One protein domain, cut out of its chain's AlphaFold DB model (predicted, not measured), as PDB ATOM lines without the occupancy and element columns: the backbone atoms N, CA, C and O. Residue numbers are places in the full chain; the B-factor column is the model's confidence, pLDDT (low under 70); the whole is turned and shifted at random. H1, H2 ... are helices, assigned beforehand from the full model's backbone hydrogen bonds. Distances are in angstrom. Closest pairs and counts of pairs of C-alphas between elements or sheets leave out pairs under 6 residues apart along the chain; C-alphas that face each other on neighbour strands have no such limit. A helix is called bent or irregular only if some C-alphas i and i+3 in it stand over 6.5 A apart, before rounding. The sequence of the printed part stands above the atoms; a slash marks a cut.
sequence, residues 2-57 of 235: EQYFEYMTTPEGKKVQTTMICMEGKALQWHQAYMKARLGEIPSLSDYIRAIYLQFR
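What this domain is: This is residues 2 to 57 of the 235 residues of an uncharacterized protein of Capsicum annuum (UniProt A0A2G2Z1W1). Three helices of similar length, H3, H2 and H4, stand at the corners of a loose triangle, with few close contacts between them. The short helix H1 lies at one end of the longest axis, beyond H2 and away from H3. The printed part has 56 residues with four named helices, in the order H1, H2, H3, H4, and no named strand; its class is all helix. The whole is compact, with a radius of gyration of the C-alphas of 11.2 A, and spans 29 by 22 by 18 A.

How they stand to each other: The longest helix is H3, residues 26 to 37. H4, residues 45 to 55, and H3 are near each other, with 11 pairs of C-alphas within 10 A but no pair within 8 A. H2, residues 12 to 21, is close to H3 but not clearly touching; their closest C-alphas, those of Met 20 and Leu 28, are 6.8 A apart. H2 and H3 run opposite ways at a steep tilt of 41 degrees. H2 and H4 touch, with the C-alphas of Val 16 and Leu 45 closest at 6.2 A, and run the same way at a steep tilt of 41 degrees. H1, residues 2 to 7, is close to H2 but not clearly touching, with the C-alphas of Phe 5 and Lys 15 closest at 7.2 A. Their tilt of 69 degrees is steep, only just short of about perpendicular. H1 is apart from H3 and H4. In H1, H3 and H4 every O i to N i+4 pair is within hydrogen-bond range; in H2, 4 of 6 are.

Where its parts are: H3 measures 16.7 A from C-alpha 26 at (-36.944, -46.814, 19.082) to C-alpha 37. H2 measures 15.4 A and is irregular, but only just: C-alphas 13 and 16 are 6.9 A apart. H4 measures 15.2 A and ends with C-alpha 55 at (-34.835, -36.525, 16.248). H1, 8.8 A long, begins with C-alpha 2 at (-16.357, -41.974, 14.334).

The domain as a whole: The two C-alphas farthest apart, those of Tyr 7 and Ala 37, are 30.8 A apart. The printed part has no cut. The links from H1 to H2 and from H2 to H3 are tight, and that from H3 to H4 is short. The mean pLDDT of the printed part is 81.2; residues 2, 8 and 57 are under 70.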
ATOM      1  N   GLU A   2     -17.317 -42.505  15.329       66.00
ATOM      2  CA  GLU A   2     -16.357 -41.974  14.334       66.00
ATOM      3  C   GLU A   2     -14.971 -42.636  14.406       66.00
ATOM      4  O   GLU A   2     -14.507 -43.167  13.401       66.00
ATOM      5  N   GLN A   3     -14.392 -42.760  15.608       72.44
ATOM      6  CA  GLN A   3     -13.116 -43.465  15.828       72.44
ATOM      7  C   GLN A   3     -13.131 -44.943  15.386       72.44
ATOM      8  O   GLN A   3     -12.109 -45.484  14.981       72.44
ATOM      9  N   TYR A   4     -14.291 -45.608  15.434       74.38
ATOM     10  CA  TYR A   4     -14.431 -47.001  14.995       74.38
ATOM     11  C   TYR A   4     -14.440 -47.111  13.464       74.38
ATOM     12  O   TYR A   4     -13.822 -48.014  12.906       74.38
ATOM     13  N   PHE A   5     -15.095 -46.174  12.771       78.00
ATOM     14  CA  PHE A   5     -15.110 -46.148  11.305       78.00
ATOM     15  C   PHE A   5     -13.755 -45.781  10.701       78.00
ATOM     16  O   PHE A   5     -13.434 -46.268   9.616       78.00
ATOM     17  N   GLU A   6     -12.977 -44.957  11.403       76.19
ATOM     18  CA  GLU A   6     -11.609 -44.598  11.025       76.19
ATOM     19  C   GLU A   6     -10.649 -45.781  11.203       76.19
ATOM     20  O   GLU A   6      -9.891 -46.099  10.291       76.19
ATOM     21  N   TYR A   7     -10.767 -46.513  12.316       76.31
ATOM     22  CA  TYR A   7      -9.979 -47.722  12.571       76.31
ATOM     23  C   TYR A   7     -10.305 -48.880  11.608       76.31
ATOM     24  O   TYR A   7      -9.409 -49.603  11.182       76.31
ATOM     25  N   MET A   8     -11.579 -49.055  11.239       68.44
ATOM     26  CA  MET A   8     -12.037 -50.141  10.358       68.44
ATOM     27  C   MET A   8     -12.057 -49.762   8.865       68.44
ATOM     28  O   MET A   8     -12.610 -50.514   8.059       68.44
ATOM     29  N   THR A   9     -11.541 -48.583   8.496       75.75
ATOM     30  CA  THR A   9     -11.491 -48.060   7.114       75.75
ATOM     31  C   THR A   9     -12.819 -48.231   6.359       75.75
ATOM     32  O   THR A   9     -12.864 -48.650   5.199       75.75
ATOM     33  N   THR A  10     -13.945 -47.987   7.037       73.94
ATOM     34  CA  THR A  10     -15.262 -48.348   6.493       73.94
ATOM     35  C   THR A  10     -15.661 -47.378   5.369       73.94
ATOM     36  O   THR A  10     -15.686 -46.169   5.609       73.94
ATOM     37  N   PRO A  11     -16.021 -47.859   4.160       75.50
ATOM     38  CA  PRO A  11     -16.448 -46.994   3.060       75.50
ATOM     39  C   PRO A  11     -17.687 -46.177   3.435       75.50
ATOM     40  O   PRO A  11     -18.607 -46.714   4.053       75.50
ATOM     41  N   GLU A  12     -17.744 -44.909   3.015       73.06
ATOM     42  CA  GLU A  12     -18.804 -43.954   3.389       73.06
ATOM     43  C   GLU A  12     -20.221 -44.513   3.166       73.06
ATOM     44  O   GLU A  12     -21.061 -44.452   4.061       73.06
ATOM     45  N   GLY A  13     -20.454 -45.191   2.036       75.75
ATOM     46  CA  GLY A  13     -21.751 -45.797   1.709       75.75
ATOM     47  C   GLY A  13     -22.186 -46.954   2.621       75.75
ATOM     48  O   GLY A  13     -23.364 -47.302   2.641       75.75
ATOM     49  N   LYS A  14     -21.270 -47.550   3.398       79.75
ATOM     50  CA  LYS A  14     -21.577 -48.635   4.347       79.75
ATOM     51  C   LYS A  14     -21.701 -48.156   5.790       79.75
ATOM     52  O   LYS A  14     -22.270 -48.873   6.605       79.75
ATOM     53  N   LYS A  15     -21.238 -46.946   6.125       83.25
ATOM     54  CA  LYS A  15     -21.239 -46.451   7.513       83.25
ATOM     55  C   LYS A  15     -22.649 -46.387   8.107       83.25
ATOM     56  O   LYS A  15     -22.853 -46.819   9.239       83.25
ATOM     57  N   VAL A  16     -23.643 -45.936   7.335       84.00
ATOM     58  CA  VAL A  16     -25.055 -45.896   7.771       84.00
ATOM     59  C   VAL A  16     -25.600 -47.307   8.031       84.00
ATOM     60  O   VAL A  16     -26.272 -47.526   9.037       84.00
ATOM     61  N   GLN A  17     -25.253 -48.280   7.182       82.38
ATOM     62  CA  GLN A  17     -25.646 -49.686   7.355       82.38
ATOM     63  C   GLN A  17     -24.977 -50.321   8.578       82.38
ATOM     64  O   GLN A  17     -25.638 -50.993   9.360       82.38
ATOM     65  N   THR A  18     -23.689 -50.061   8.806       82.44
ATOM     66  CA  THR A  18     -23.004 -50.517  10.023       82.44
ATOM     67  C   THR A  18     -23.625 -49.886  11.268       82.44
ATOM     68  O   THR A  18     -23.830 -50.563  12.270       82.44
ATOM     69  N   THR A  19     -24.000 -48.606  11.194       83.69
ATOM     70  CA  THR A  19     -24.673 -47.918  12.303       83.69
ATOM     71  C   THR A  19     -26.028 -48.561  12.613       83.69
ATOM     72  O   THR A  19     -26.352 -48.721  13.785       83.69
ATOM     73  N   MET A  20     -26.792 -48.981  11.594       84.44
ATOM     74  CA  MET A  20     -28.064 -49.701  11.765       84.44
ATOM     75  C   MET A  20     -27.898 -50.981  12.592       84.44
ATOM     76  O   MET A  20     -28.749 -51.255  13.431       84.44
ATOM     77  N   ILE A  21     -26.815 -51.742  12.390       85.62
ATOM     78  CA  ILE A  21     -26.558 -52.984  13.145       85.62
ATOM     79  C   ILE A  21     -26.438 -52.698  14.649       85.62
ATOM     80  O   ILE A  21     -26.839 -53.514  15.468       85.62
ATOM     81  N   CYS A  22     -25.921 -51.524  15.015       81.69
ATOM     82  CA  CYS A  22     -25.782 -51.098  16.407       81.69
ATOM     83  C   CYS A  22     -27.044 -50.425  16.978       81.69
ATOM     84  O   CYS A  22     -27.033 -50.008  18.136       81.69
ATOM     85  N   MET A  23     -28.102 -50.240  16.181       85.50
ATOM     86  CA  MET A  23     -29.333 -49.589  16.627       85.50
ATOM     87  C   MET A  23     -30.355 -50.611  17.111       85.50
ATOM     88  O   MET A  23     -30.712 -51.542  16.398       85.50
ATOM     89  N   GLU A  24     -30.920 -50.361  18.290       84.94
ATOM     90  CA  GLU A  24     -31.977 -51.187  18.872       84.94
ATOM     91  C   GLU A  24     -33.190 -50.335  19.291       84.94
ATOM     92  O   GLU A  24     -33.109 -49.119  19.498       84.94
ATOM     93  N   GLY A  25     -34.360 -50.972  19.393       88.19
ATOM     94  CA  GLY A  25     -35.586 -50.344  19.895       88.19
ATOM     95  C   GLY A  25     -36.085 -49.155  19.057       88.19
ATOM     96  O   GLY A  25     -36.222 -49.242  17.836       88.19
ATOM     97  N   LYS A  26     -36.391 -48.028  19.722       82.81
ATOM     98  CA  LYS A  26     -36.944 -46.814  19.082       82.81
ATOM     99  C   LYS A  26     -35.994 -46.198  18.045       82.81
ATOM    100  O   LYS A  26     -36.462 -45.598  17.081       82.81
ATOM    101  N   ALA A  27     -34.680 -46.368  18.221       85.88
ATOM    102  CA  ALA A  27     -33.677 -45.890  17.271       85.88
ATOM    103  C   ALA A  27     -33.758 -46.642  15.935       85.88
ATOM    104  O   ALA A  27     -33.747 -46.020  14.872       85.88
ATOM    105  N   LEU A  28     -33.937 -47.966  15.985       88.12
ATOM    106  CA  LEU A  28     -34.080 -48.798  14.789       88.12
ATOM    107  C   LEU A  28     -35.381 -48.493  14.030       88.12
ATOM    108  O   LEU A  28     -35.373 -48.386  12.806       88.12
ATOM    109  N   GLN A  29     -36.488 -48.294  14.752       88.31
ATOM    110  CA  GLN A  29     -37.769 -47.893  14.152       88.31
ATOM    111  C   GLN A  29     -37.655 -46.554  13.413       88.31
ATOM    112  O   GLN A  29     -38.162 -46.410  12.299       88.31
ATOM    113  N   TRP A  30     -36.949 -45.584  14.003       90.50
ATOM    114  CA  TRP A  30     -36.686 -44.310  13.343       90.50
ATOM    115  C   TRP A  30     -35.814 -44.480  12.097       90.50
ATOM    116  O   TRP A  30     -36.164 -43.935  11.056       90.50
ATOM    117  N   HIS A  31     -34.736 -45.269  12.162       88.81
ATOM    118  CA  HIS A  31     -33.888 -45.546  10.997       88.81
ATOM    119  C   HIS A  31     -34.703 -46.113   9.827       88.81
ATOM    120  O   HIS A  31     -34.602 -45.621   8.703       88.81
ATOM    121  N   GLN A  32     -35.562 -47.101  10.091       88.62
ATOM    122  CA  GLN A  32     -36.431 -47.699   9.075       88.62
ATOM    123  C   GLN A  32     -37.389 -46.667   8.459       88.62
ATOM    124  O   GLN A  32     -37.538 -46.617   7.237       88.62
ATOM    125  N   ALA A  33     -38.005 -45.814   9.282       87.12
ATOM    126  CA  ALA A  33     -38.874 -44.737   8.809       87.12
ATOM    127  C   ALA A  33     -38.105 -43.683   7.990       87.12
ATOM    128  O   ALA A  33     -38.573 -43.243   6.940       87.12
ATOM    129  N   TYR A  34     -36.905 -43.322   8.438       86.69
ATOM    130  CA  TYR A  34     -36.033 -42.345   7.796       86.69
ATOM    131  C   TYR A  34     -35.532 -42.831   6.429       86.69
ATOM    132  O   TYR A  34     -35.596 -42.090   5.449       86.69
ATOM    133  N   MET A  35     -35.112 -44.096   6.327       85.62
ATOM    134  CA  MET A  35     -34.697 -44.697   5.054       85.62
ATOM    135  C   MET A  35     -35.879 -44.870   4.094       85.62
ATOM    136  O   MET A  35     -35.730 -44.643   2.893       85.62
ATOM    137  N   LYS A  36     -37.077 -45.190   4.608       85.06
ATOM    138  CA  LYS A  36     -38.304 -45.274   3.798       85.06
ATOM    139  C   LYS A  36     -38.685 -43.926   3.175       85.06
ATOM    140  O   LYS A  36     -39.189 -43.902   2.057       85.06
ATOM    141  N   ALA A  37     -38.419 -42.815   3.861       83.19
ATOM    142  CA  ALA A  37     -38.708 -41.470   3.363       83.19
ATOM    143  C   ALA A  37     -37.747 -40.989   2.255       83.19
ATOM    144  O   ALA A  37     -38.106 -40.086   1.505       83.19
ATOM    145  N   ARG A  38     -36.547 -41.578   2.128       79.38
ATOM    146  CA  ARG A  38     -35.509 -41.152   1.161       79.38
ATOM    147  C   ARG A  38     -35.440 -41.997  -0.117       79.38
ATOM    148  O   ARG A  38     -34.494 -41.854  -0.879       79.38
ATOM    149  N   LEU A  39     -36.426 -42.868  -0.363       71.81
ATOM    150  CA  LEU A  39     -36.582 -43.621  -1.622       71.81
ATOM    151  C   LEU A  39     -35.318 -44.392  -2.083       71.81
ATOM    152  O   LEU A  39     -35.122 -44.607  -3.274       71.81
ATOM    153  N   GLY A  40     -34.479 -44.848  -1.145       70.25
ATOM    154  CA  GLY A  40     -33.312 -45.691  -1.436       70.25
ATOM    155  C   GLY A  40     -31.973 -44.962  -1.588       70.25
ATOM    156  O   GLY A  40     -30.949 -45.632  -1.715       70.25
ATOM    157  N   GLU A  41     -31.933 -43.629  -1.504       79.25
ATOM    158  CA  GLU A  41     -30.662 -42.900  -1.443       79.25
ATOM    159  C   GLU A  41     -30.056 -42.962  -0.037       79.25
ATOM    160  O   GLU A  41     -30.668 -42.546   0.955       79.25
ATOM    161  N   ILE A  42     -28.830 -43.486   0.051       77.75
ATOM    162  CA  ILE A  42     -28.092 -43.578   1.311       77.75
ATOM    163  C   ILE A  42     -27.575 -42.175   1.670       77.75
ATOM    164  O   ILE A  42     -26.835 -41.582   0.883       77.75
ATOM    165  N   PRO A  43     -27.933 -41.632   2.848       83.06
ATOM    166  CA  PRO A  43     -27.401 -40.361   3.330       83.06
ATOM    167  C   PRO A  43     -25.878 -40.380   3.456       83.06
ATOM    168  O   PRO A  43     -25.301 -41.414   3.795       83.06
ATOM    169  N   SER A  44     -25.250 -39.205   3.372       86.00
ATOM    170  CA  SER A  44     -23.931 -39.028   3.984       86.00
ATOM    171  C   SER A  44     -24.015 -39.308   5.488       86.00
ATOM    172  O   SER A  44     -25.049 -39.036   6.122       86.00
ATOM    173  N   LEU A  45     -22.939 -39.830   6.087       82.19
ATOM    174  CA  LEU A  45     -22.942 -40.098   7.523       82.19
ATOM    175  C   LEU A  45     -23.198 -38.811   8.323       82.19
ATOM    176  O   LEU A  45     -23.938 -38.837   9.303       82.19
ATOM    177  N   SER A  46     -22.670 -37.675   7.868       83.75
ATOM    178  CA  SER A  46     -22.862 -36.364   8.496       83.75
ATOM    179  C   SER A  46     -24.329 -35.925   8.517       83.75
ATOM    180  O   SER A  46     -24.831 -35.472   9.548       83.75
ATOM    181  N   ASP A  47     -25.052 -36.088   7.404       85.81
ATOM    182  CA  ASP A  47     -26.480 -35.756   7.344       85.81
ATOM    183  C   ASP A  47     -27.319 -36.728   8.176       85.81
ATOM    184  O   ASP A  47     -28.310 -36.326   8.791       85.81
ATOM    185  N   TYR A  48     -26.910 -37.997   8.216       86.88
ATOM    186  CA  TYR A  48     -27.558 -39.031   9.013       86.88
ATOM    187  C   TYR A  48     -27.411 -38.765  10.513       86.88
ATOM    188  O   TYR A  48     -28.402 -38.747  11.242       86.88
ATOM    189  N   ILE A  49     -26.191 -38.471  10.963       85.62
ATOM    190  CA  ILE A  49     -25.883 -38.088  12.341       85.62
ATOM    191  C   ILE A  49     -26.646 -36.814  12.719       85.62
ATOM    192  O   ILE A  49     -27.280 -36.775  13.772       85.62
ATOM    193  N   ARG A  50     -26.678 -35.799  11.845       84.06
ATOM    194  CA  ARG A  50     -27.467 -34.577  12.072       84.06
ATOM    195  C   ARG A  50     -28.958 -34.881  12.241       84.06
ATOM    196  O   ARG A  50     -29.588 -34.332  13.140       84.06
ATOM    197  N   ALA A  51     -29.521 -35.766  11.422       85.00
ATOM    198  CA  ALA A  51     -30.919 -36.172  11.535       85.00
ATOM    199  C   ALA A  51     -31.205 -36.951  12.833       85.00
ATOM    200  O   ALA A  51     -32.222 -36.693  13.477       85.00
ATOM    201  N   ILE A  52     -30.290 -37.829  13.264       85.94
ATOM    202  CA  ILE A  52     -30.366 -38.508  14.569       85.94
ATOM    203  C   ILE A  52     -30.344 -37.477  15.697       85.94
ATOM    204  O   ILE A  52     -31.199 -37.518  16.579       85.94
ATOM    205  N   TYR A  53     -29.403 -36.530  15.658       82.62
ATOM    206  CA  TYR A  53     -29.299 -35.473  16.662       82.62
ATOM    207  C   TYR A  53     -30.546 -34.598  16.728       82.62
ATOM    208  O   TYR A  53     -30.895 -34.158  17.814       82.62
ATOM    209  N   LEU A  54     -31.220 -34.339  15.606       81.56
ATOM    210  CA  LEU A  54     -32.469 -33.574  15.586       81.56
ATOM    211  C   LEU A  54     -33.653 -34.381  16.125       81.56
ATOM    212  O   LEU A  54     -34.474 -33.830  16.851       81.56
ATOM    213  N   GLN A  55     -33.732 -35.673  15.807       80.25
ATOM    214  CA  GLN A  55     -34.835 -36.525  16.248       80.25
ATOM    215  C   GLN A  55     -34.746 -36.883  17.734       80.25
ATOM    216  O   GLN A  55     -35.749 -36.884  18.445       80.25
ATOM    217  N   PHE A  56     -33.544 -37.237  18.180       77.12
ATOM    218  CA  PHE A  56     -33.265 -37.687  19.540       77.12
ATOM    219  C   PHE A  56     -32.653 -36.580  20.392       77.12
ATOM    220  O   PHE A  56     -32.151 -36.863  21.479       77.12
ATOM    221  N   ARG A  57     -32.708 -35.320  19.933       69.06
ATOM    222  CA  ARG A  57     -32.458 -34.179  20.811       69.06
ATOM    223  C   ARG A  57     -33.499 -34.246  21.912       69.06
ATOM    224  O   ARG A  57     -34.667 -33.931  21.704       69.06
TER     225      ARG A  57